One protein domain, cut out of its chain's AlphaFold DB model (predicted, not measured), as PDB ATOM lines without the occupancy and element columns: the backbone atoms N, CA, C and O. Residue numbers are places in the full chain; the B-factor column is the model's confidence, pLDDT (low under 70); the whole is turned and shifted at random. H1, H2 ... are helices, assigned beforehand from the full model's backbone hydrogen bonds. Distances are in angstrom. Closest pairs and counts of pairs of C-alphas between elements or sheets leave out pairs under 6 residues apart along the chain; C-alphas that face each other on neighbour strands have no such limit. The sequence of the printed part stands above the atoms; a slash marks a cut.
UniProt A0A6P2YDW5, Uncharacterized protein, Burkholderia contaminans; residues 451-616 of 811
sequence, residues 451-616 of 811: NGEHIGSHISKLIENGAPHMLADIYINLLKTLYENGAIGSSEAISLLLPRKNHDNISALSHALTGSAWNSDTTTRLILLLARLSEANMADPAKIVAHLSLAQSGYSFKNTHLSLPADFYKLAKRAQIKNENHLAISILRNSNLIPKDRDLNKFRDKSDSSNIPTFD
ATOM      1  N   ASN A 451      -5.001  21.164 -21.047       78.00
ATOM      2  CA  ASN A 451      -4.344  21.323 -19.747       78.00
ATOM      3  C   ASN A 451      -2.943  20.681 -19.697       78.00
ATOM      4  O   ASN A 451      -2.283  20.724 -18.658       78.00
ATOM      5  N   GLY A 452      -2.478  20.081 -20.798       82.69
ATOM      6  CA  GLY A 452      -1.216  19.345 -20.859       82.69
ATOM      7  C   GLY A 452      -1.293  17.924 -20.287       82.69
ATOM      8  O   GLY A 452      -0.256  17.284 -20.124       82.69
ATOM      9  N   GLU A 453      -2.490  17.423 -19.975       84.19
ATOM     10  CA  GLU A 453      -2.688  16.097 -19.381       84.19
ATOM     11  C   GLU A 453      -2.705  15.026 -20.464       84.19
ATOM     12  O   GLU A 453      -3.414  15.156 -21.460       84.19
ATOM     13  N   HIS A 454      -1.935  13.962 -20.248       89.00
ATOM     14  CA  HIS A 454      -1.944  12.767 -21.088       89.00
ATOM     15  C   HIS A 454      -2.733  11.640 -20.405       89.00
ATOM     16  O   HIS A 454      -3.133  11.738 -19.241       89.00
ATOM     17  N   ILE A 455      -2.925  10.521 -21.109       86.06
ATOM     18  CA  ILE A 455      -3.692   9.365 -20.612       86.06
ATOM     19  C   ILE A 455      -3.197   8.876 -19.233       86.06
ATOM     20  O   ILE A 455      -3.995   8.658 -18.323       86.06
ATOM     21  N   GLY A 456      -1.876   8.804 -19.038       89.31
ATOM     22  CA  GLY A 456      -1.247   8.474 -17.753       89.31
ATOM     23  C   GLY A 456      -1.635   9.424 -16.614       89.31
ATOM     24  O   GLY A 456      -1.876   8.972 -15.494       89.31
ATOM     25  N   SER A 457      -1.776  10.724 -16.887       88.69
ATOM     26  CA  SER A 457      -2.216  11.715 -15.897       88.69
ATOM     27  C   SER A 457      -3.669  11.493 -15.481       88.69
ATOM     28  O   SER A 457      -4.004  11.562 -14.299       88.69
ATOM     29  N   HIS A 458      -4.538  11.160 -16.436       87.69
ATOM     30  CA  HIS A 458      -5.933  10.831 -16.147       87.69
ATOM     31  C   HIS A 458      -6.067   9.551 -15.317       87.69
ATOM     32  O   HIS A 458      -6.816   9.530 -14.340       87.69
ATOM     33  N   ILE A 459      -5.300   8.507 -15.648       88.69
ATOM     34  CA  ILE A 459      -5.250   7.262 -14.862       88.69
ATOM     35  C   ILE A 459      -4.782   7.552 -13.433       88.69
ATOM     36  O   ILE A 459      -5.364   7.041 -12.478       88.69
ATOM     37  N   SER A 460      -3.784   8.425 -13.278       88.88
ATOM     38  CA  SER A 460      -3.275   8.847 -11.969       88.88
ATOM     39  C   SER A 460      -4.381   9.461 -11.107       88.88
ATOM     40  O   SER A 460      -4.592   9.015  -9.981       88.88
ATOM     41  N   LYS A 461      -5.162  10.398 -11.662       86.69
ATOM     42  CA  LYS A 461      -6.308  11.014 -10.968       86.69
ATOM     43  C   LYS A 461      -7.393  10.002 -10.602       86.69
ATOM     44  O   LYS A 461      -7.972  10.073  -9.523       86.69
ATOM     45  N   LEU A 462      -7.693   9.056 -11.495       84.50
ATOM     46  CA  LEU A 462      -8.676   8.007 -11.217       84.50
ATOM     47  C   LEU A 462      -8.233   7.135 -10.037       84.50
ATOM     48  O   LEU A 462      -9.039   6.845  -9.155       84.50
ATOM     49  N   ILE A 463      -6.955   6.761  -9.988       85.12
ATOM     50  CA  ILE A 463      -6.377   5.961  -8.900       85.12
ATOM     51  C   ILE A 463      -6.363   6.740  -7.583       85.12
ATOM     52  O   ILE A 463      -6.728   6.186  -6.546       85.12
ATOM     53  N   GLU A 464      -6.024   8.030  -7.613       80.69
ATOM     54  CA  GLU A 464      -6.130   8.920  -6.448       80.69
ATOM     55  C   GLU A 464      -7.567   8.972  -5.902       80.69
ATOM     56  O   GLU A 464      -7.773   8.953  -4.689       80.69
ATOM     57  N   ASN A 465      -8.561   8.915  -6.793       79.94
ATOM     58  CA  ASN A 465      -9.984   8.844  -6.457       79.94
ATOM     59  C   ASN A 465     -10.481   7.425  -6.106       79.94
ATOM     60  O   ASN A 465     -11.676   7.222  -5.889       79.94
ATOM     61  N   GLY A 466      -9.587   6.436  -6.010       77.81
ATOM     62  CA  GLY A 466      -9.902   5.080  -5.558       77.81
ATOM     63  C   GLY A 466     -10.265   4.082  -6.658       77.81
ATOM     64  O   GLY A 466     -10.815   3.029  -6.337       77.81
ATOM     65  N   ALA A 467      -9.969   4.378  -7.926       78.44
ATOM     66  CA  ALA A 467     -10.091   3.404  -9.008       78.44
ATOM     67  C   ALA A 467      -9.132   2.205  -8.825       78.44
ATOM     68  O   ALA A 467      -8.096   2.333  -8.163       78.44
ATOM     69  N   PRO A 468      -9.427   1.043  -9.442       79.06
ATOM     70  CA  PRO A 468      -8.542  -0.117  -9.405       79.06
ATOM     71  C   PRO A 468      -7.150   0.193  -9.976       79.06
ATOM     72  O   PRO A 468      -7.019   0.692 -11.094       79.06
ATOM     73  N   HIS A 469      -6.096  -0.180  -9.243       83.50
ATOM     74  CA  HIS A 469      -4.704  -0.006  -9.683       83.50
ATOM     75  C   HIS A 469      -4.350  -0.858 -10.915       83.50
ATOM     76  O   HIS A 469      -3.365  -0.569 -11.588       83.50
ATOM     77  N   MET A 470      -5.185  -1.840 -11.279       79.88
ATOM     78  CA  MET A 470      -5.046  -2.640 -12.503       79.88
ATOM     79  C   MET A 470      -5.000  -1.780 -13.781       79.88
ATOM     80  O   MET A 470      -4.318  -2.140 -14.735       79.88
ATOM     81  N   LEU A 471      -5.638  -0.603 -13.791       83.00
ATOM     82  CA  LEU A 471      -5.537   0.333 -14.919       83.00
ATOM     83  C   LEU A 471      -4.118   0.878 -15.099       83.00
ATOM     84  O   LEU A 471      -3.628   0.984 -16.222       83.00
ATOM     85  N   ALA A 472      -3.428   1.185 -13.998       89.38
ATOM     86  CA  ALA A 472      -2.021   1.548 -14.082       89.38
ATOM     87  C   ALA A 472      -1.164   0.366 -14.524       89.38
ATOM     88  O   ALA A 472      -0.214   0.578 -15.266       89.38
ATOM     89  N   ASP A 473      -1.503  -0.860 -14.117       86.12
ATOM     90  CA  ASP A 473      -0.773  -2.062 -14.529       86.12
ATOM     91  C   ASP A 473      -0.770  -2.218 -16.052       86.12
ATOM     92  O   ASP A 473       0.287  -2.369 -16.662       86.12
ATOM     93  N   ILE A 474      -1.941  -2.094 -16.684       83.69
ATOM     94  CA  ILE A 474      -2.071  -2.159 -18.146       83.69
ATOM     95  C   ILE A 474      -1.264  -1.038 -18.801       83.69
ATOM     96  O   ILE A 474      -0.509  -1.287 -19.738       83.69
ATOM     97  N   TYR A 475      -1.372   0.185 -18.284       91.31
ATOM     98  CA  TYR A 475      -0.648   1.329 -18.832       91.31
ATOM     99  C   TYR A 475       0.879   1.197 -18.699       91.31
ATOM    100  O   TYR A 475       1.608   1.520 -19.635       91.31
ATOM    101  N   ILE A 476       1.377   0.680 -17.573       92.81
ATOM    102  CA  ILE A 476       2.804   0.408 -17.347       92.81
ATOM    103  C   ILE A 476       3.302  -0.659 -18.325       92.81
ATOM    104  O   ILE A 476       4.355  -0.483 -18.938       92.81
ATOM    105  N   ASN A 477       2.546  -1.745 -18.503       88.50
ATOM    106  CA  ASN A 477       2.898  -2.794 -19.459       88.50
ATOM    107  C   ASN A 477       2.892  -2.265 -20.905       88.50
ATOM    108  O   ASN A 477       3.830  -2.529 -21.651       88.50
ATOM    109  N   LEU A 478       1.901  -1.450 -21.278       87.69
ATOM    110  CA  LEU A 478       1.833  -0.789 -22.582       87.69
ATOM    111  C   LEU A 478       3.043   0.127 -22.826       87.69
ATOM    112  O   LEU A 478       3.664   0.057 -23.883       87.69
ATOM    113  N   LEU A 479       3.426   0.952 -21.847       92.00
ATOM    114  CA  LEU A 479       4.620   1.797 -21.951       92.00
ATOM    115  C   LEU A 479       5.897   0.971 -22.104       92.00
ATOM    116  O   LEU A 479       6.743   1.313 -22.929       92.00
ATOM    117  N   LYS A 480       6.028  -0.128 -21.351       90.19
ATOM    118  CA  LYS A 480       7.143  -1.066 -21.512       90.19
ATOM    119  C   LYS A 480       7.200  -1.604 -22.940       90.19
ATOM    120  O   LYS A 480       8.264  -1.552 -23.545       90.19
ATOM    121  N   THR A 481       6.081  -2.086 -23.477       84.62
ATOM    122  CA  THR A 481       5.999  -2.584 -24.854       84.62
ATOM    123  C   THR A 481       6.437  -1.525 -25.857       84.62
ATOM    124  O   THR A 481       7.255  -1.799 -26.729       84.62
ATOM    125  N   LEU A 482       5.897  -0.308 -25.759       88.75
ATOM    126  CA  LEU A 482       6.219   0.760 -26.706       88.75
ATOM    127  C   LEU A 482       7.694   1.155 -26.634       88.75
ATOM    128  O   LEU A 482       8.292   1.470 -27.661       88.75
ATOM    129  N   TYR A 483       8.274   1.117 -25.436       90.69
ATOM    130  CA  TYR A 483       9.696   1.342 -25.227       90.69
ATOM    131  C   TYR A 483      10.548   0.214 -25.833       90.69
ATOM    132  O   TYR A 483      11.478   0.489 -26.587       90.69
ATOM    133  N   GLU A 484      10.210  -1.053 -25.577       86.25
ATOM    134  CA  GLU A 484      10.924  -2.218 -26.128       86.25
ATOM    135  C   GLU A 484      10.842  -2.286 -27.660       86.25
ATOM    136  O   GLU A 484      11.816  -2.663 -28.307       86.25
ATOM    137  N   ASN A 485       9.724  -1.849 -28.243       83.44
ATOM    138  CA  ASN A 485       9.532  -1.757 -29.693       83.44
ATOM    139  C   ASN A 485      10.173  -0.500 -30.318       83.44
ATOM    140  O   ASN A 485      10.016  -0.263 -31.516       83.44
ATOM    141  N   GLY A 486      10.852   0.343 -29.530       87.06
ATOM    142  CA  GLY A 486      11.492   1.576 -29.999       87.06
ATOM    143  C   GLY A 486      10.518   2.663 -30.473       87.06
ATOM    144  O   GLY A 486      10.929   3.609 -31.144       87.06
ATOM    145  N   ALA A 487       9.226   2.543 -30.154       88.38
ATOM    146  CA  ALA A 487       8.207   3.521 -30.527       88.38
ATOM    147  C   ALA A 487       8.262   4.787 -29.658       88.38
ATOM    148  O   ALA A 487       7.922   5.872 -30.136       88.38
ATOM    149  N   ILE A 488       8.714   4.646 -28.407       92.50
ATOM    150  CA  ILE A 488       9.036   5.744 -27.485       92.50
ATOM    151  C   ILE A 488      10.462   5.582 -26.948       92.50
ATOM    152  O   ILE A 488      10.934   4.466 -26.737       92.50
ATOM    153  N   GLY A 489      11.152   6.697 -26.707       91.25
ATOM    154  CA  GLY A 489      12.486   6.696 -26.090       91.25
ATOM    155  C   GLY A 489      12.443   6.647 -24.557       91.25
ATOM    156  O   GLY A 489      11.403   6.896 -23.945       91.25
ATOM    157  N   SER A 490      13.589   6.409 -23.909       91.94
ATOM    158  CA  SER A 490      13.676   6.348 -22.438       91.94
ATOM    159  C   SER A 490      13.259   7.663 -21.768       91.94
ATOM    160  O   SER A 490      12.402   7.679 -20.888       91.94
ATOM    161  N   SER A 491      13.779   8.791 -22.261       90.31
ATOM    162  CA  SER A 491      13.411  10.140 -21.812       90.31
ATOM    163  C   SER A 491      11.904  10.405 -21.889       90.31
ATOM    164  O   SER A 491      11.346  11.107 -21.044       90.31
ATOM    165  N   GLU A 492      11.253   9.870 -22.916       91.00
ATOM    166  CA  GLU A 492       9.824  10.039 -23.133       91.00
ATOM    167  C   GLU A 492       9.006   9.184 -22.164       91.00
ATOM    168  O   GLU A 492       8.132   9.721 -21.482       91.00
ATOM    169  N   ALA A 493       9.352   7.904 -22.010       92.75
ATOM    170  CA  ALA A 493       8.741   7.021 -21.019       92.75
ATOM    171  C   ALA A 493       8.859   7.595 -19.593       92.75
ATOM    172  O   ALA A 493       7.880   7.614 -18.846       92.75
ATOM    173  N   ILE A 494      10.021   8.163 -19.242       93.38
ATOM    174  CA  ILE A 494      10.240   8.872 -17.971       93.38
ATOM    175  C   ILE A 494       9.233  10.024 -17.812       93.38
ATOM    176  O   ILE A 494       8.597  10.146 -16.767       93.38
ATOM    177  N   SER A 495       9.042  10.839 -18.853       91.38
ATOM    178  CA  SER A 495       8.145  12.006 -18.822       91.38
ATOM    179  C   SER A 495       6.646  11.682 -18.771       91.38
ATOM    180  O   SER A 495       5.850  12.584 -18.504       91.38
ATOM    181  N   LEU A 496       6.274  10.430 -19.069       93.44
ATOM    182  CA  LEU A 496       4.905   9.903 -19.013       93.44
ATOM    183  C   LEU A 496       4.597   9.219 -17.668       93.44
ATOM    184  O   LEU A 496       3.432   9.066 -17.301       93.44
ATOM    185  N   LEU A 497       5.624   8.807 -16.919       94.44
ATOM    186  CA  LEU A 497       5.489   8.131 -15.620       94.44
ATOM    187  C   LEU A 497       5.726   9.065 -14.424       94.44
ATOM    188  O   LEU A 497       5.166   8.861 -13.337       94.44
ATOM    189  N   LEU A 498       6.597  10.059 -14.599       94.38
ATOM    190  CA  LEU A 498       7.128  10.901 -13.529       94.38
ATOM    191  C   LEU A 498       6.714  12.373 -13.701       94.38
ATOM    192  O   LEU A 498       6.492  12.820 -14.828       94.38
ATOM    193  N   PRO A 499       6.623  13.150 -12.604       91.50
ATOM    194  CA  PRO A 499       6.277  14.572 -12.679       91.50
ATOM    195  C   PRO A 499       7.325  15.355 -13.470       91.50
ATOM    196  O   PRO A 499       8.514  15.055 -13.379       91.50
ATOM    197  N   ARG A 500       6.922  16.389 -14.218       88.00
ATOM    198  CA  ARG A 500       7.849  17.159 -15.073       88.00
ATOM    199  C   ARG A 500       8.449  18.365 -14.361       88.00
ATOM    200  O   ARG A 500       9.578  18.746 -14.658       88.00
ATOM    201  N   LYS A 501       7.706  18.954 -13.424       88.69
ATOM    202  CA  LYS A 501       8.118  20.129 -12.643       88.69
ATOM    203  C   LYS A 501       7.718  19.997 -11.177       88.69
ATOM    204  O   LYS A 501       6.867  19.189 -10.816       88.69
ATOM    205  N   ASN A 502       8.347  20.797 -10.324       85.81
ATOM    206  CA  ASN A 502       7.969  20.860  -8.920       85.81
ATOM    207  C   ASN A 502       6.590  21.523  -8.782       85.81
ATOM    208  O   ASN A 502       6.324  22.515  -9.461       85.81
ATOM    209  N   HIS A 503       5.740  20.987  -7.908       83.12
ATOM    210  CA  HIS A 503       4.333  21.375  -7.766       83.12
ATOM    211  C   HIS A 503       3.565  21.296  -9.091       83.12
ATOM    212  O   HIS A 503       2.823  22.207  -9.450       83.12
ATOM    213  N   ASP A 504       3.789  20.216  -9.848       80.56
ATOM    214  CA  ASP A 504       3.053  19.989 -11.087       80.56
ATOM    215  C   ASP A 504       1.550  19.849 -10.808       80.56
ATOM    216  O   ASP A 504       1.151  19.118  -9.900       80.56
ATOM    217  N   ASN A 505       0.728  20.520 -11.618       78.69
ATOM    218  CA  ASN A 505      -0.732  20.392 -11.558       78.69
ATOM    219  C   ASN A 505      -1.212  19.105 -12.248       78.69
ATOM    220  O   ASN A 505      -2.362  18.703 -12.089       78.69
ATOM    221  N   ILE A 506      -0.336  18.475 -13.033       86.00
ATOM    222  CA  ILE A 506      -0.601  17.235 -13.754       86.00
ATOM    223  C   ILE A 506      -0.203  16.060 -12.853       86.00
ATOM    224  O   ILE A 506       0.985  15.854 -12.609       86.00
ATOM    225  N   SER A 507      -1.173  15.277 -12.367       86.75
ATOM    226  CA  SER A 507      -0.909  14.105 -11.513       86.75
ATOM    227  C   SER A 507       0.025  13.107 -12.209       86.75
ATOM    228  O   SER A 507      -0.226  12.717 -13.351       86.75
ATOM    229  N   ALA A 508       1.091  12.680 -11.525       91.62
ATOM    230  CA  ALA A 508       2.022  11.684 -12.047       91.62
ATOM    231  C   ALA A 508       1.712  10.287 -11.501       91.62
ATOM    232  O   ALA A 508       1.464  10.105 -10.305       91.62
ATOM    233  N   LEU A 509       1.827   9.280 -12.367       92.44
ATOM    234  CA  LEU A 509       1.457   7.901 -12.041       92.44
ATOM    235  C   LEU A 509       2.275   7.338 -10.882       92.44
ATOM    236  O   LEU A 509       1.742   6.649 -10.012       92.44
ATOM    237  N   SER A 510       3.562   7.685 -10.840       93.38
ATOM    238  CA  SER A 510       4.462   7.323  -9.745       93.38
ATOM    239  C   SER A 510       3.970   7.784  -8.377       93.38
ATOM    240  O   SER A 510       4.013   7.004  -7.427       93.38
ATOM    241  N   HIS A 511       3.476   9.014  -8.263       91.56
ATOM    242  CA  HIS A 511       3.014   9.569  -6.993       91.56
ATOM    243  C   HIS A 511       1.649   8.991  -6.609       91.56
ATOM    244  O   HIS A 511       1.470   8.561  -5.465       91.56
ATOM    245  N   ALA A 512       0.741   8.879  -7.583       89.38
ATOM    246  CA  ALA A 512      -0.578   8.287  -7.397       89.38
ATOM    247  C   ALA A 512      -0.489   6.840  -6.880       89.38
ATOM    248  O   ALA A 512      -1.083   6.519  -5.847       89.38
ATOM    249  N   LEU A 513       0.293   5.972  -7.537       90.69
ATOM    250  CA  LEU A 513       0.471   4.574  -7.119       90.69
ATOM    251  C   LEU A 513       1.188   4.447  -5.778       90.69
ATOM    252  O   LEU A 513       0.747   3.690  -4.916       90.69
ATOM    253  N   THR A 514       2.260   5.215  -5.575       90.12
ATOM    254  CA  THR A 514       3.068   5.131  -4.349       90.12
ATOM    255  C   THR A 514       2.258   5.425  -3.110       90.12
ATOM    256  O   THR A 514       2.449   4.782  -2.084       90.12
ATOM    257  N   GLY A 515       1.353   6.392  -3.165       84.75
ATOM    258  CA  GLY A 515       0.541   6.638  -1.996       84.75
ATOM    259  C   GLY A 515      -0.672   5.700  -1.893       84.75
ATOM    260  O   GLY A 515      -1.089   5.383  -0.779       84.75
ATOM    261  N   SER A 516      -1.269   5.276  -3.016       84.19
ATOM    262  CA  SER A 516      -2.569   4.576  -3.001       84.19
ATOM    263  C   SER A 516      -2.446   3.055  -2.912       84.19
ATOM    264  O   SER A 516      -3.316   2.408  -2.332       84.19
ATOM    265  N   ALA A 517      -1.377   2.487  -3.472       87.50
ATOM    266  CA  ALA A 517      -1.233   1.057  -3.728       87.50
ATOM    267  C   ALA A 517       0.228   0.590  -3.576       87.50
ATOM    268  O   ALA A 517       0.714  -0.234  -4.353       87.50
ATOM    269  N   TRP A 518       0.959   1.116  -2.589       91.25
ATOM    270  CA  TRP A 518       2.394   0.846  -2.417       91.25
ATOM    271  C   TRP A 518       2.767  -0.642  -2.340       91.25
ATOM    272  O   TRP A 518       3.751  -1.045  -2.945       91.25
ATOM    273  N   ASN A 519       1.979  -1.468  -1.650       89.25
ATOM    274  CA  ASN A 519       2.202  -2.914  -1.515       89.25
ATOM    275  C   ASN A 519       1.660  -3.754  -2.686       89.25
ATOM    276  O   ASN A 519       1.607  -4.974  -2.571       89.25
ATOM    277  N   SER A 520       1.227  -3.128  -3.784       89.56
ATOM    278  CA  SER A 520       0.729  -3.850  -4.957       89.56
ATOM    279  C   SER A 520       1.853  -4.274  -5.902       89.56
ATOM    280  O   SER A 520       2.862  -3.576  -6.055       89.56
ATOM    281  N   ASP A 521       1.618  -5.368  -6.627       89.56
ATOM    282  CA  ASP A 521       2.474  -5.807  -7.735       89.56
ATOM    283  C   ASP A 521       2.636  -4.720  -8.800       89.56
ATOM    284  O   ASP A 521       3.707  -4.583  -9.386       89.56
ATOM    285  N   THR A 522       1.602  -3.908  -9.028       90.81
ATOM    286  CA  THR A 522       1.628  -2.803  -9.993       90.81
ATOM    287  C   THR A 522       2.661  -1.740  -9.623       90.81
ATOM    288  O   THR A 522       3.400  -1.274 -10.490       90.81
ATOM    289  N   THR A 523       2.781  -1.393  -8.338       93.56
ATOM    290  CA  THR A 523       3.834  -0.477  -7.863       93.56
ATOM    291  C   THR A 523       5.220  -1.084  -8.068       93.56
ATOM    292  O   THR A 523       6.137  -0.406  -8.535       93.56
ATOM    293  N   THR A 524       5.377  -2.377  -7.787       92.44
ATOM    294  CA  THR A 524       6.637  -3.086  -8.024       92.44
ATOM    295  C   THR A 524       6.994  -3.122  -9.517       92.44
ATOM    296  O   THR A 524       8.140  -2.855  -9.870       92.44
ATOM    297  N   ARG A 525       6.027  -3.354 -10.417       92.81
ATOM    298  CA  ARG A 525       6.231  -3.298 -11.877       92.81
ATOM    299  C   ARG A 525       6.585  -1.903 -12.375       92.81
ATOM    300  O   ARG A 525       7.461  -1.782 -13.226       92.81
ATOM    301  N   LEU A 526       5.963  -0.850 -11.840       95.75
ATOM    302  CA  LEU A 526       6.369   0.526 -12.140       95.75
ATOM    303  C   LEU A 526       7.857   0.721 -11.824       95.75
ATOM    304  O   LEU A 526       8.609   1.240 -12.646       95.75
ATOM    305  N   ILE A 527       8.281   0.296 -10.636       95.12
ATOM    306  CA  ILE A 527       9.661   0.439 -10.174       95.12
ATOM    307  C   ILE A 527      10.624  -0.399 -11.022       95.12
ATOM    308  O   ILE A 527      11.687   0.098 -11.387       95.12
ATOM    309  N   LEU A 528      10.240  -1.620 -11.407       93.62
ATOM    310  CA  LEU A 528      11.000  -2.441 -12.354       93.62
ATOM    311  C   LEU A 528      11.157  -1.751 -13.715       93.62
ATOM    312  O   LEU A 528      12.229  -1.814 -14.313       93.62
ATOM    313  N   LEU A 529      10.115  -1.075 -14.209       94.56
ATOM    314  CA  LEU A 529      10.194  -0.336 -15.468       94.56
ATOM    315  C   LEU A 529      11.156   0.850 -15.339       94.56
ATOM    316  O   LEU A 529      11.989   1.046 -16.216       94.56
ATOM    317  N   LEU A 530      11.104   1.601 -14.235       95.75
ATOM    318  CA  LEU A 530      12.046   2.697 -13.971       95.75
ATOM    319  C   LEU A 530      13.493   2.202 -13.855       95.75
ATOM    320  O   LEU A 530      14.388   2.807 -14.440       95.75
ATOM    321  N   ALA A 531      13.720   1.089 -13.154       93.44
ATOM    322  CA  ALA A 531      15.020   0.428 -13.082       93.44
ATOM    323  C   ALA A 531      15.544   0.085 -14.483       93.44
ATOM    324  O   ALA A 531      16.661   0.456 -14.841       93.44
ATOM    325  N   ARG A 532      14.701  -0.513 -15.326       91.81
ATOM    326  CA  ARG A 532      15.074  -0.870 -16.695       91.81
ATOM    327  C   ARG A 532      15.332   0.340 -17.594       91.81
ATOM    328  O   ARG A 532      16.245   0.310 -18.411       91.81
ATOM    329  N   LEU A 533      14.561   1.416 -17.436       92.75
ATOM    330  CA  LEU A 533      14.813   2.684 -18.128       92.75
ATOM    331  C   LEU A 533      16.142   3.312 -17.684       92.75
ATOM    332  O   LEU A 533      16.823   3.923 -18.497       92.75
ATOM    333  N   SER A 534      16.541   3.129 -16.421       92.25
ATOM    334  CA  SER A 534      17.813   3.637 -15.895       92.25
ATOM    335  C   SER A 534      19.042   2.924 -16.477       92.25
ATOM    336  O   SER A 534      20.105   3.526 -16.593       92.25
ATOM    337  N   GLU A 535      18.896   1.667 -16.900       88.75
ATOM    338  CA  GLU A 535      19.972   0.886 -17.529       88.75
ATOM    339  C   GLU A 535      20.196   1.263 -19.003       88.75
ATOM    340  O   GLU A 535      21.245   0.959 -19.568       88.75
ATOM    341  N   ALA A 536      19.232   1.942 -19.630       83.19
ATOM    342  CA  ALA A 536      19.249   2.255 -21.056       83.19
ATOM    343  C   ALA A 536      20.304   3.299 -21.450       83.19
ATOM    344  O   ALA A 536      20.870   3.238 -22.541       83.19
ATOM    345  N   ASN A 537      20.554   4.279 -20.578       82.88
ATOM    346  CA  ASN A 537      21.488   5.374 -20.817       82.88
ATOM    347  C   ASN A 537      22.117   5.822 -19.496       82.88
ATOM    348  O   ASN A 537      21.422   6.002 -18.501       82.88
ATOM    349  N   MET A 538      23.421   6.104 -19.499       77.50
ATOM    350  CA  MET A 538      24.153   6.574 -18.317       77.50
ATOM    351  C   MET A 538      23.572   7.850 -17.681       77.50
ATOM    352  O   MET A 538      23.763   8.070 -16.486       77.50
ATOM    353  N   ALA A 539      22.864   8.688 -18.446       82.31
ATOM    354  CA  ALA A 539      22.224   9.901 -17.929       82.31
ATOM    355  C   ALA A 539      20.827   9.668 -17.310       82.31
ATOM    356  O   ALA A 539      20.355  10.500 -16.526       82.31
ATOM    357  N   ASP A 540      20.160   8.555 -17.627       87.50
ATOM    358  CA  ASP A 540      18.772   8.299 -17.221       87.50
ATOM    359  C   ASP A 540      18.582   8.055 -15.711       87.50
ATOM    360  O   ASP A 540      17.602   8.576 -15.174       87.50
ATOM    361  N   PRO A 541      19.492   7.388 -14.965       91.19
ATOM    362  CA  PRO A 541      19.358   7.250 -13.513       91.19
ATOM    363  C   PRO A 541      19.271   8.603 -12.799       91.19
ATOM    364  O   PRO A 541      18.369   8.834 -11.995       91.19
ATOM    365  N   ALA A 542      20.166   9.539 -13.139       90.44
ATOM    366  CA  ALA A 542      20.172  10.879 -12.554       90.44
ATOM    367  C   ALA A 542      18.888  11.649 -12.896       90.44
ATOM    368  O   ALA A 542      18.322  12.337 -12.043       90.44
ATOM    369  N   LYS A 543      18.392  11.488 -14.128       92.62
ATOM    370  CA  LYS A 543      17.141  12.092 -14.584       92.62
ATOM    371  C   LYS A 543      15.932  11.539 -13.828       92.62
ATOM    372  O   LYS A 543      15.131  12.318 -13.318       92.62
ATOM    373  N   ILE A 544      15.818  10.218 -13.698       95.25
ATOM    374  CA  ILE A 544      14.752   9.559 -12.930       95.25
ATOM    375  C   ILE A 544      14.776  10.041 -11.480       95.25
ATOM    376  O   ILE A 544      13.748  10.469 -10.958       95.25
ATOM    377  N   VAL A 545      15.950  10.051 -10.847       95.25
ATOM    378  CA  VAL A 545      16.117  10.523  -9.467       95.25
ATOM    379  C   VAL A 545      15.684  11.983  -9.305       95.25
ATOM    380  O   VAL A 545      15.015  12.313  -8.318       95.25
ATOM    381  N   ALA A 546      16.030  12.846 -10.264       93.56
ATOM    382  CA  ALA A 546      15.617  14.244 -10.270       93.56
ATOM    383  C   ALA A 546      14.089  14.374 -10.346       93.56
ATOM    384  O   ALA A 546      13.504  15.067  -9.518       93.56
ATOM    385  N   HIS A 547      13.437  13.649 -11.260       94.62
ATOM    386  CA  HIS A 547      11.981  13.665 -11.392       94.62
ATOM    387  C   HIS A 547      11.264  13.085 -10.158       94.62
ATOM    388  O   HIS A 547      10.305  13.678  -9.675       94.62
ATOM    389  N   LEU A 548      11.752  11.986  -9.574       94.75
ATOM    390  CA  LEU A 548      11.203  11.423  -8.327       94.75
ATOM    391  C   LEU A 548      11.368  12.362  -7.117       94.75
ATOM    392  O   LEU A 548      10.648  12.230  -6.128       94.75
ATOM    393  N   SER A 549      12.309  13.308  -7.180       94.25
ATOM    394  CA  SER A 549      12.534  14.308  -6.128       94.25
ATOM    395  C   SER A 549      11.617  15.532  -6.234       94.25
ATOM    396  O   SER A 549      11.636  16.371  -5.334       94.25
ATOM    397  N   LEU A 550      10.827  15.657  -7.306       93.56
ATOM    398  CA  LEU A 550       9.863  16.743  -7.473       93.56
ATOM    399  C   LEU A 550       8.628  16.475  -6.611       93.56
ATOM    400  O   LEU A 550       8.111  15.362  -6.594       93.56
ATOM    401  N   ALA A 551       8.145  17.490  -5.897       89.62
ATOM    402  CA  ALA A 551       6.949  17.361  -5.075       89.62
ATOM    403  C   ALA A 551       5.681  17.569  -5.912       89.62
ATOM    404  O   ALA A 551       5.631  18.474  -6.745       89.62
ATOM    405  N   GLN A 552       4.628  16.801  -5.630       84.94
ATOM    406  CA  GLN A 552       3.286  17.039  -6.174       84.94
ATOM    407  C   GLN A 552       2.281  17.360  -5.069       84.94
ATOM    408  O   GLN A 552       2.338  16.794  -3.975       84.94
ATOM    409  N   SER A 553       1.376  18.298  -5.351       70.44
ATOM    410  CA  SER A 553       0.218  18.649  -4.519       70.44
ATOM    411  C   SER A 553      -0.975  17.734  -4.811       70.44
ATOM    412  O   SER A 553      -1.106  17.253  -5.927       70.44
ATOM    413  N   GLY A 554      -1.880  17.553  -3.842       58.19
ATOM    414  CA  GLY A 554      -3.172  16.885  -4.085       58.19
ATOM    415  C   GLY A 554      -3.233  15.395  -3.743       58.19
ATOM    416  O   GLY A 554      -4.272  14.773  -3.934       58.19
ATOM    417  N   TYR A 555      -2.171  14.826  -3.174       61.03
ATOM    418  CA  TYR A 555      -2.172  13.429  -2.757       61.03
ATOM    419  C   TYR A 555      -2.900  13.235  -1.408       61.03
ATOM    420  O   TYR A 555      -2.617  13.948  -0.444       61.03
ATOM    421  N   SER A 556      -3.806  12.254  -1.307       52.84
ATOM    422  CA  SER A 556      -4.491  11.884  -0.057       52.84
ATOM    423  C   SER A 556      -4.303  10.389   0.218       52.84
ATOM    424  O   SER A 556      -4.779   9.552  -0.547       52.84
ATOM    425  N   PHE A 557      -3.639  10.023   1.322       57.84
ATOM    426  CA  PHE A 557      -3.801   8.661   1.833       57.84
ATOM    427  C   PHE A 557      -5.205   8.568   2.429       57.84
ATOM    428  O   PHE A 557      -5.559   9.399   3.276       57.84
ATOM    429  N   LYS A 558      -5.976   7.535   2.062       50.44
ATOM    430  CA  LYS A 558      -7.211   7.198   2.784       50.44
ATOM    431  C   LYS A 558      -6.879   7.152   4.284       50.44
ATOM    432  O   LYS A 558      -5.985   6.419   4.706       50.44
ATOM    433  N   ASN A 559      -7.566   7.987   5.065       45.22
ATOM    434  CA  ASN A 559      -7.416   8.148   6.518       45.22
ATOM    435  C   ASN A 559      -6.193   8.945   7.024       45.22
ATOM    436  O   ASN A 559      -5.826   8.805   8.191       45.22
ATOM    437  N   THR A 560      -5.564   9.816   6.224       47.88
ATOM    438  CA  THR A 560      -4.681  10.862   6.787       47.88
ATOM    439  C   THR A 560      -4.985  12.237   6.203       47.88
ATOM    440  O   THR A 560      -4.957  12.396   4.986       47.88
ATOM    441  N   HIS A 561      -5.180  13.244   7.062       42.59
ATOM    442  CA  HIS A 561      -5.297  14.671   6.715       42.59
ATOM    443  C   HIS A 561      -3.967  15.278   6.214       42.59
ATOM    444  O   HIS A 561      -3.556  16.358   6.632       42.59
ATOM    445  N   LEU A 562      -3.234  14.571   5.355       48.28
ATOM    446  CA  LEU A 562      -1.950  15.006   4.816       48.28
ATOM    447  C   LEU A 562      -2.124  15.383   3.345       48.28
ATOM    448  O   LEU A 562      -1.642  14.677   2.472       48.28
ATOM    449  N   SER A 563      -2.780  16.516   3.084       57.19
ATOM    450  CA  SER A 563      -2.866  17.147   1.755       57.19
ATOM    451  C   SER A 563      -1.606  17.944   1.377       57.19
ATOM    452  O   SER A 563      -1.615  18.733   0.431       57.19
ATOM    453  N   LEU A 564      -0.511  17.779   2.128       67.38
ATOM    454  CA  LEU A 564       0.725  18.526   1.912       67.38
ATOM    455  C   LEU A 564       1.502  17.966   0.715       67.38
ATOM    456  O   LEU A 564       1.673  16.744   0.639       67.38
ATOM    457  N   PRO A 565       2.058  18.836  -0.152       80.00
ATOM    458  CA  PRO A 565       2.905  18.404  -1.250       80.00
ATOM    459  C   PRO A 565       4.051  17.508  -0.775       80.00
ATOM    460  O   PRO A 565       4.743  17.816   0.202       80.00
ATOM    461  N   ALA A 566       4.261  16.392  -1.467       87.56
ATOM    462  CA  ALA A 566       5.312  15.436  -1.150       87.56
ATOM    463  C   ALA A 566       5.968  14.919  -2.431       87.56
ATOM    464  O   ALA A 566       5.312  14.800  -3.461       87.56
ATOM    465  N   ASP A 567       7.267  14.638  -2.340       91.69
ATOM    466  CA  ASP A 567       7.993  13.907  -3.377       91.69
ATOM    467  C   ASP A 567       7.773  12.394  -3.223       91.69
ATOM    468  O   ASP A 567       7.277  11.917  -2.189       91.69
ATOM    469  N   PHE A 568       8.173  11.633  -4.240       93.19
ATOM    470  CA  PHE A 568       8.016  10.182  -4.271       93.19
ATOM    471  C   PHE A 568       8.640   9.512  -3.044       93.19
ATOM    472  O   PHE A 568       8.010   8.667  -2.418       93.19
ATOM    473  N   TYR A 569       9.852   9.906  -2.639       93.94
ATOM    474  CA  TYR A 569      10.557   9.263  -1.524       93.94
ATOM    475  C   TYR A 569       9.865   9.495  -0.178       93.94
ATOM    476  O   TYR A 569       9.816   8.596   0.662       93.94
ATOM    477  N   LYS A 570       9.309  10.689   0.056       91.25
ATOM    478  CA  LYS A 570       8.509  10.974   1.254       91.25
ATOM    479  C   LYS A 570       7.218  10.162   1.252       91.25
ATOM    480  O   LYS A 570       6.845   9.652   2.310       91.25
ATOM    481  N   LEU A 571       6.556  10.029   0.101       89.06
ATOM    482  CA  LEU A 571       5.363   9.189  -0.044       89.06
ATOM    483  C   LEU A 571       5.696   7.716   0.204       89.06
ATOM    484  O   LEU A 571       5.081   7.108   1.075       89.06
ATOM    485  N   ALA A 572       6.727   7.190  -0.455       91.62
ATOM    486  CA  ALA A 572       7.204   5.822  -0.301       91.62
ATOM    487  C   ALA A 572       7.596   5.525   1.150       91.62
ATOM    488  O   ALA A 572       7.198   4.503   1.687       91.62
ATOM    489  N   LYS A 573       8.285   6.442   1.846       91.62
ATOM    490  CA  LYS A 573       8.612   6.283   3.274       91.62
ATOM    491  C   LYS A 573       7.350   6.151   4.126       91.62
ATOM    492  O   LYS A 573       7.269   5.270   4.976       91.62
ATOM    493  N   ARG A 574       6.377   7.047   3.927       88.06
ATOM    494  CA  ARG A 574       5.108   7.039   4.676       88.06
ATOM    495  C   ARG A 574       4.302   5.774   4.387       88.06
ATOM    496  O   ARG A 574       3.729   5.208   5.313       88.06
ATOM    497  N   ALA A 575       4.276   5.345   3.127       88.00
ATOM    498  CA  ALA A 575       3.575   4.150   2.690       88.00
ATOM    499  C   ALA A 575       4.252   2.876   3.213       88.00
ATOM    500  O   ALA A 575       3.566   2.049   3.797       88.00
ATOM    501  N   GLN A 576       5.583   2.782   3.131       90.25
ATOM    502  CA  GLN A 576       6.390   1.656   3.612       90.25
ATOM    503  C   GLN A 576       6.210   1.392   5.111       90.25
ATOM    504  O   GLN A 576       6.216   0.241   5.527       90.25
ATOM    505  N   ILE A 577       6.032   2.440   5.924       87.31
ATOM    506  CA  ILE A 577       5.756   2.295   7.365       87.31
ATOM    507  C   ILE A 577       4.412   1.594   7.613       87.31
ATOM    508  O   ILE A 577       4.255   0.915   8.621       87.31
ATOM    509  N   LYS A 578       3.431   1.787   6.723       84.62
ATOM    510  CA  LYS A 578       2.070   1.259   6.883       84.62
ATOM    511  C   LYS A 578       1.861  -0.074   6.177       84.62
ATOM    512  O   LYS A 578       1.219  -0.958   6.725       84.62
ATOM    513  N   ASN A 579       2.376  -0.187   4.961       83.56
ATOM    514  CA  ASN A 579       2.214  -1.317   4.065       83.56
ATOM    515  C   ASN A 579       3.614  -1.643   3.542       83.56
ATOM    516  O   ASN A 579       4.148  -0.885   2.747       83.56
ATOM    517  N   GLU A 580       4.260  -2.703   4.010       87.00
ATOM    518  CA  GLU A 580       5.637  -2.982   3.592       87.00
ATOM    519  C   GLU A 580       5.692  -3.459   2.125       87.00
ATOM    520  O   GLU A 580       4.955  -4.360   1.734       87.00
ATOM    521  N   ASN A 581       6.594  -2.891   1.318       90.31
ATOM    522  CA  ASN A 581       6.983  -3.399  -0.003       90.31
ATOM    523  C   ASN A 581       8.517  -3.432  -0.111       90.31
ATOM    524  O   ASN A 581       9.155  -2.557  -0.697       90.31
ATOM    525  N   HIS A 582       9.130  -4.440   0.512       89.50
ATOM    526  CA  HIS A 582      10.594  -4.581   0.544       89.50
ATOM    527  C   HIS A 582      11.201  -4.804  -0.842       89.50
ATOM    528  O   HIS A 582      12.327  -4.379  -1.078       89.50
ATOM    529  N   LEU A 583      10.456  -5.425  -1.759       89.56
ATOM    530  CA  LEU A 583      10.922  -5.683  -3.118       89.56
ATOM    531  C   LEU A 583      11.036  -4.387  -3.936       89.56
ATOM    532  O   LEU A 583      12.047  -4.151  -4.588       89.56
ATOM    533  N   ALA A 584      10.042  -3.502  -3.853       91.19
ATOM    534  CA  ALA A 584      10.116  -2.163  -4.438       91.19
ATOM    535  C   ALA A 584      11.345  -1.382  -3.941       91.19
ATOM    536  O   ALA A 584      12.063  -0.767  -4.729       91.19
ATOM    537  N   ILE A 585      11.606  -1.427  -2.630       92.25
ATOM    538  CA  ILE A 585      12.764  -0.765  -2.019       92.25
ATOM    539  C   ILE A 585      14.084  -1.364  -2.515       92.25
ATOM    540  O   ILE A 585      14.995  -0.604  -2.849       92.25
ATOM    541  N   SER A 586      14.191  -2.694  -2.582       90.44
ATOM    542  CA  SER A 586      15.421  -3.360  -3.014       90.44
ATOM    543  C   SER A 586      15.733  -3.069  -4.482       90.44
ATOM    544  O   SER A 586      16.873  -2.736  -4.802       90.44
ATOM    545  N   ILE A 587      14.726  -3.062  -5.363       91.31
ATOM    546  CA  ILE A 587      14.897  -2.693  -6.777       91.31
ATOM    547  C   ILE A 587      15.351  -1.234  -6.911       91.31
ATOM    548  O   ILE A 587      16.353  -0.966  -7.571       91.31
ATOM    549  N   LEU A 588      14.676  -0.286  -6.244       93.12
ATOM    550  CA  LEU A 588      15.072   1.129  -6.274       93.12
ATOM    551  C   LEU A 588      16.519   1.327  -5.806       93.12
ATOM    552  O   LEU A 588      17.250   2.138  -6.377       93.12
ATOM    553  N   ARG A 589      16.940   0.599  -4.767       91.19
ATOM    554  CA  ARG A 589      18.303   0.672  -4.235       91.19
ATOM    555  C   ARG A 589      19.323   0.089  -5.208       91.19
ATOM    556  O   ARG A 589      20.315   0.752  -5.497       91.19
ATOM    557  N   ASN A 590      19.065  -1.110  -5.724       90.19
ATOM    558  CA  ASN A 590      19.976  -1.819  -6.625       90.19
ATOM    559  C   ASN A 590      20.187  -1.065  -7.944       90.19
ATOM    560  O   ASN A 590      21.285  -1.088  -8.492       90.19
ATOM    561  N   SER A 591      19.176  -0.328  -8.406       90.31
ATOM    562  CA  SER A 591      19.259   0.516  -9.604       90.31
ATOM    563  C   SER A 591      19.760   1.943  -9.329       90.31
ATOM    564  O   SER A 591      19.673   2.801 -10.202       90.31
ATOM    565  N   ASN A 592      20.287   2.232  -8.131       92.25
ATOM    566  CA  ASN A 592      20.760   3.564  -7.720       92.25
ATOM    567  C   ASN A 592      19.708   4.684  -7.875       92.25
ATOM    568  O   ASN A 592      20.049   5.850  -8.074       92.25
ATOM    569  N   LEU A 593      18.424   4.344  -7.746       94.81
ATOM    570  CA  LEU A 593      17.301   5.278  -7.852       94.81
ATOM    571  C   LEU A 593      16.886   5.868  -6.497       94.81
ATOM    572  O   LEU A 593      15.865   6.539  -6.412       94.81
ATOM    573  N   ILE A 594      17.659   5.638  -5.430       93.56
ATOM    574  CA  ILE A 594      17.472   6.273  -4.119       93.56
ATOM    575  C   ILE A 594      18.683   7.173  -3.835       93.56
ATOM    576  O   ILE A 594      19.795   6.659  -3.682       93.56
ATOM    577  N   PRO A 595      18.508   8.502  -3.698       92.19
ATOM    578  CA  PRO A 595      19.592   9.376  -3.266       92.19
ATOM    579  C   PRO A 595      20.130   8.965  -1.890       92.19
ATOM    580  O   PRO A 595      19.370   8.557  -1.007       92.19
ATOM    581  N   LYS A 596      21.445   9.087  -1.688       86.69
ATOM    582  CA  LYS A 596      22.135   8.601  -0.477       86.69
ATOM    583  C   LYS A 596      21.602   9.222   0.820       86.69
ATOM    584  O   LYS A 596      21.565   8.551   1.845       86.69
ATOM    585  N   ASP A 597      21.170  10.477   0.765       87.00
ATOM    586  CA  ASP A 597      20.642  11.267   1.882       87.00
ATOM    587  C   ASP A 597      19.180  10.941   2.237       87.00
ATOM    588  O   ASP A 597      18.670  11.402   3.260       87.00
ATOM    589  N   ARG A 598      18.483  10.124   1.435       88.31
ATOM    590  CA  ARG A 598      17.089   9.759   1.708       88.31
ATOM    591  C   ARG A 598      16.991   8.639   2.737       88.31
ATOM    592  O   ARG A 598      17.583   7.569   2.604       88.31
ATOM    593  N   ASP A 599      16.101   8.841   3.707       85.69
ATOM    594  CA  ASP A 599      15.769   7.867   4.758       85.69
ATOM    595  C   ASP A 599      15.245   6.521   4.235       85.69
ATOM    596  O   ASP A 599      15.225   5.550   4.987       85.69
ATOM    597  N   LEU A 600      14.828   6.442   2.967       87.00
ATOM    598  CA  LEU A 600      14.414   5.187   2.338       87.00
ATOM    599  C   LEU A 600      15.533   4.125   2.378       87.00
ATOM    600  O   LEU A 600      15.254   2.930   2.462       87.00
ATOM    601  N   ASN A 601      16.801   4.555   2.409       83.44
ATOM    602  CA  ASN A 601      17.962   3.673   2.554       83.44
ATOM    603  C   ASN A 601      18.051   2.980   3.923       83.44
ATOM    604  O   ASN A 601      18.797   2.017   4.063       83.44
ATOM    605  N   LYS A 602      17.298   3.439   4.931       85.06
ATOM    606  CA  LYS A 602      17.322   2.868   6.288       85.06
ATOM    607  C   LYS A 602      16.453   1.614   6.434       85.06
ATOM    608  O   LYS A 602      16.598   0.898   7.423       85.06
ATOM    609  N   PHE A 603      15.553   1.337   5.488       84.69
ATOM    610  CA  PHE A 603      14.737   0.120   5.512       84.69
ATOM    611  C   PHE A 603      15.570  -1.094   5.075       84.69
ATOM    612  O   PHE A 603      16.218  -1.055   4.030       84.69
ATOM    613  N   ARG A 604      15.569  -2.164   5.884       73.88
ATOM    614  CA  ARG A 604      16.336  -3.395   5.614       73.88
ATOM    615  C   ARG A 604      15.793  -4.144   4.398       73.88
ATOM    616  O   ARG A 604      14.581  -4.281   4.269       73.88
ATOM    617  N   ASP A 605      16.691  -4.717   3.599       66.25
ATOM    618  CA  ASP A 605      16.318  -5.721   2.604       66.25
ATOM    619  C   ASP A 605      15.903  -7.012   3.310       66.25
ATOM    620  O   ASP A 605      16.698  -7.657   3.990       66.25
ATOM    621  N   LYS A 606      14.623  -7.357   3.172       67.25
ATOM    622  CA  LYS A 606      14.056  -8.650   3.581       67.25
ATOM    623  C   LYS A 606      13.503  -9.441   2.389       67.25
ATOM    624  O   LYS A 606      12.775 -10.402   2.596       67.25
ATOM    625  N   SER A 607      13.758  -9.009   1.152       60.59
ATOM    626  CA  SER A 607      13.128  -9.616  -0.021       60.59
ATOM    627  C   SER A 607      13.775 -10.954  -0.376       60.59
ATOM    628  O   SER A 607      14.942 -10.976  -0.770       60.59
ATOM    629  N   ASP A 608      12.994 -12.032  -0.323       58.88
ATOM    630  CA  ASP A 608      13.306 -13.261  -1.050       58.88
ATOM    631  C   ASP A 608      13.222 -12.970  -2.554       58.88
ATOM    632  O   ASP A 608      12.189 -12.538  -3.071       58.88
ATOM    633  N   SER A 609      14.325 -13.180  -3.272       57.69
ATOM    634  CA  SER A 609      14.441 -12.915  -4.713       57.69
ATOM    635  C   SER A 609      13.595 -13.850  -5.591       57.69
ATOM    636  O   SER A 609      13.579 -13.692  -6.810       57.69
ATOM    637  N   SER A 610      12.875 -14.809  -5.000       54.25
ATOM    638  CA  SER A 610      12.115 -15.836  -5.718       54.25
ATOM    639  C   SER A 610      10.778 -15.362  -6.301       54.25
ATOM    640  O   SER A 610      10.239 -16.057  -7.155       54.25
ATOM    641  N   ASN A 611      10.253 -14.195  -5.897       65.06
ATOM    642  CA  ASN A 611       8.927 -13.696  -6.306       65.06
ATOM    643  C   ASN A 611       8.975 -12.285  -6.926       65.06
ATOM    644  O   ASN A 611       8.223 -11.397  -6.528       65.06
ATOM    645  N   ILE A 612       9.866 -12.044  -7.891       76.06
ATOM    646  CA  ILE A 612       9.857 -10.786  -8.655       76.06
ATOM    647  C   ILE A 612       8.670 -10.814  -9.635       76.06
ATOM    648  O   ILE A 612       8.624 -11.718 -10.472       76.06
ATOM    649  N   PRO A 613       7.725  -9.848  -9.589       74.31
ATOM    650  CA  PRO A 613       6.635  -9.779 -10.551       74.31
ATOM    651  C   PRO A 613       7.182  -9.715 -11.974       74.31
ATOM    652  O   PRO A 613       7.953  -8.819 -12.322       74.31
ATOM    653  N   THR A 614       6.785 -10.665 -12.812       73.81
ATOM    654  CA  THR A 614       7.189 -10.681 -14.215       73.81
ATOM    655  C   THR A 614       6.289  -9.762 -15.021       73.81
ATOM    656  O   THR A 614       5.065  -9.824 -14.898       73.81
ATOM    657  N   PHE A 615       6.885  -8.948 -15.893       75.50
ATOM    658  CA  PHE A 615       6.119  -8.300 -16.951       75.50
ATOM    659  C   PHE A 615       5.475  -9.342 -17.855       75.50
ATOM    660  O   PHE A 615       5.990 -10.449 -18.033       75.50
ATOM    661  N   ASP A 616       4.361  -8.944 -18.445       65.38
ATOM    662  CA  ASP A 616       3.704  -9.731 -19.468       65.38
ATOM    663  C   ASP A 616       4.646  -9.910 -20.664       65.38
ATOM    664  O   ASP A 616       5.347  -8.980 -21.079       65.38
TER     665      ASP A 616
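What this domain is: This is residues 451 to 616 of the 811 residues of an uncharacterized protein of Burkholderia contaminans (UniProt A0A6P2YDW5). What shape does the domain have? It is a compact stack of helices in two rows, H1, H4 and H7 side by side in one and H2, H5 and H8 in the other, with H3 and H6 packed on H5 and short H9 on H7 at one end. What are the counts and the size? The printed part has 166 residues with nine named helices, H1 to H9 in chain order, and no named strand; the class is all helix. The radius of gyration of the C-alphas is 14.5 A, and the rounded outline spans 42 by 41 by 29 A.

Where its parts are: Where do the first helices run? H1 is residues 455 to 464, with C-alpha 455 at (-3.692, 9.365, -20.612); H2 is residues 470 to 484 and spans 21.0 A. H3 is residues 490 to 497 and H4 residues 509 to 516. Which helix is longest? H5, residues 521 to 536, spans 22.9 A from C-alpha 521 at (2.474, -5.807, -7.735). What follows it? H6 is residues 540 to 548, H7 residues 568 to 578 with a length of 15.5 A, and H8 residues 582 to 590. H9 is residues 599 to 602 and ends with C-alpha 602 at (17.322, 2.868, 6.288).

How they stand to each other: How do H1, H4 and H7 stand? H1 touches H4 the same way at a shallow tilt of 10 degrees, closest at the C-alphas of Ser 460 and Leu 509, 4.8 A apart. H4 touches H7 the same way at a shallow tilt of 23 degrees, closest at the C-alphas of His 511 and Phe 568, 5.7 A. What touches H5? H5 is the hub, touching five helices; among them are H8, at a shallow tilt of 7 degrees, the same way, with the closest C-alphas, Thr 524 and Ala 584, 5.1 A apart, and H2, with residues 522 to 529 of H5 alone and the closest C-alphas, Asp 473 and Thr 522, 5.2 A apart. H5 and H6 form a helical hairpin at a steep tilt of 41 degrees, and H3 touches H5, with the closest C-alphas, Ser 490 and Leu 533, 5.8 A apart. Where is H9? It touches H7, closest at the C-alphas of Lys 573 and Leu 600, 6.0 A, and is apart from H5. Are the helix backbones complete? Every O i to N i+4 pair is within hydrogen-bond range in H1, H2, H3, H4, H6 and H8, against 11 of 12 in H5 and 6 of 7 in H7; H9 is too short for such a pair.

The domain as a whole: How far does it reach? The two C-alphas farthest apart, those of Asn 451 and Asp 608, are 43.1 A from each other, and the printed part has no cut. Which links are long? Those from H3 to H4, 11 residues, and from H6 to H7, 19 residues, are long. Where is confidence low? The mean pLDDT of the printed part is 84.6, and residues 554 to 564, 605 to 611 and 616 are under 70.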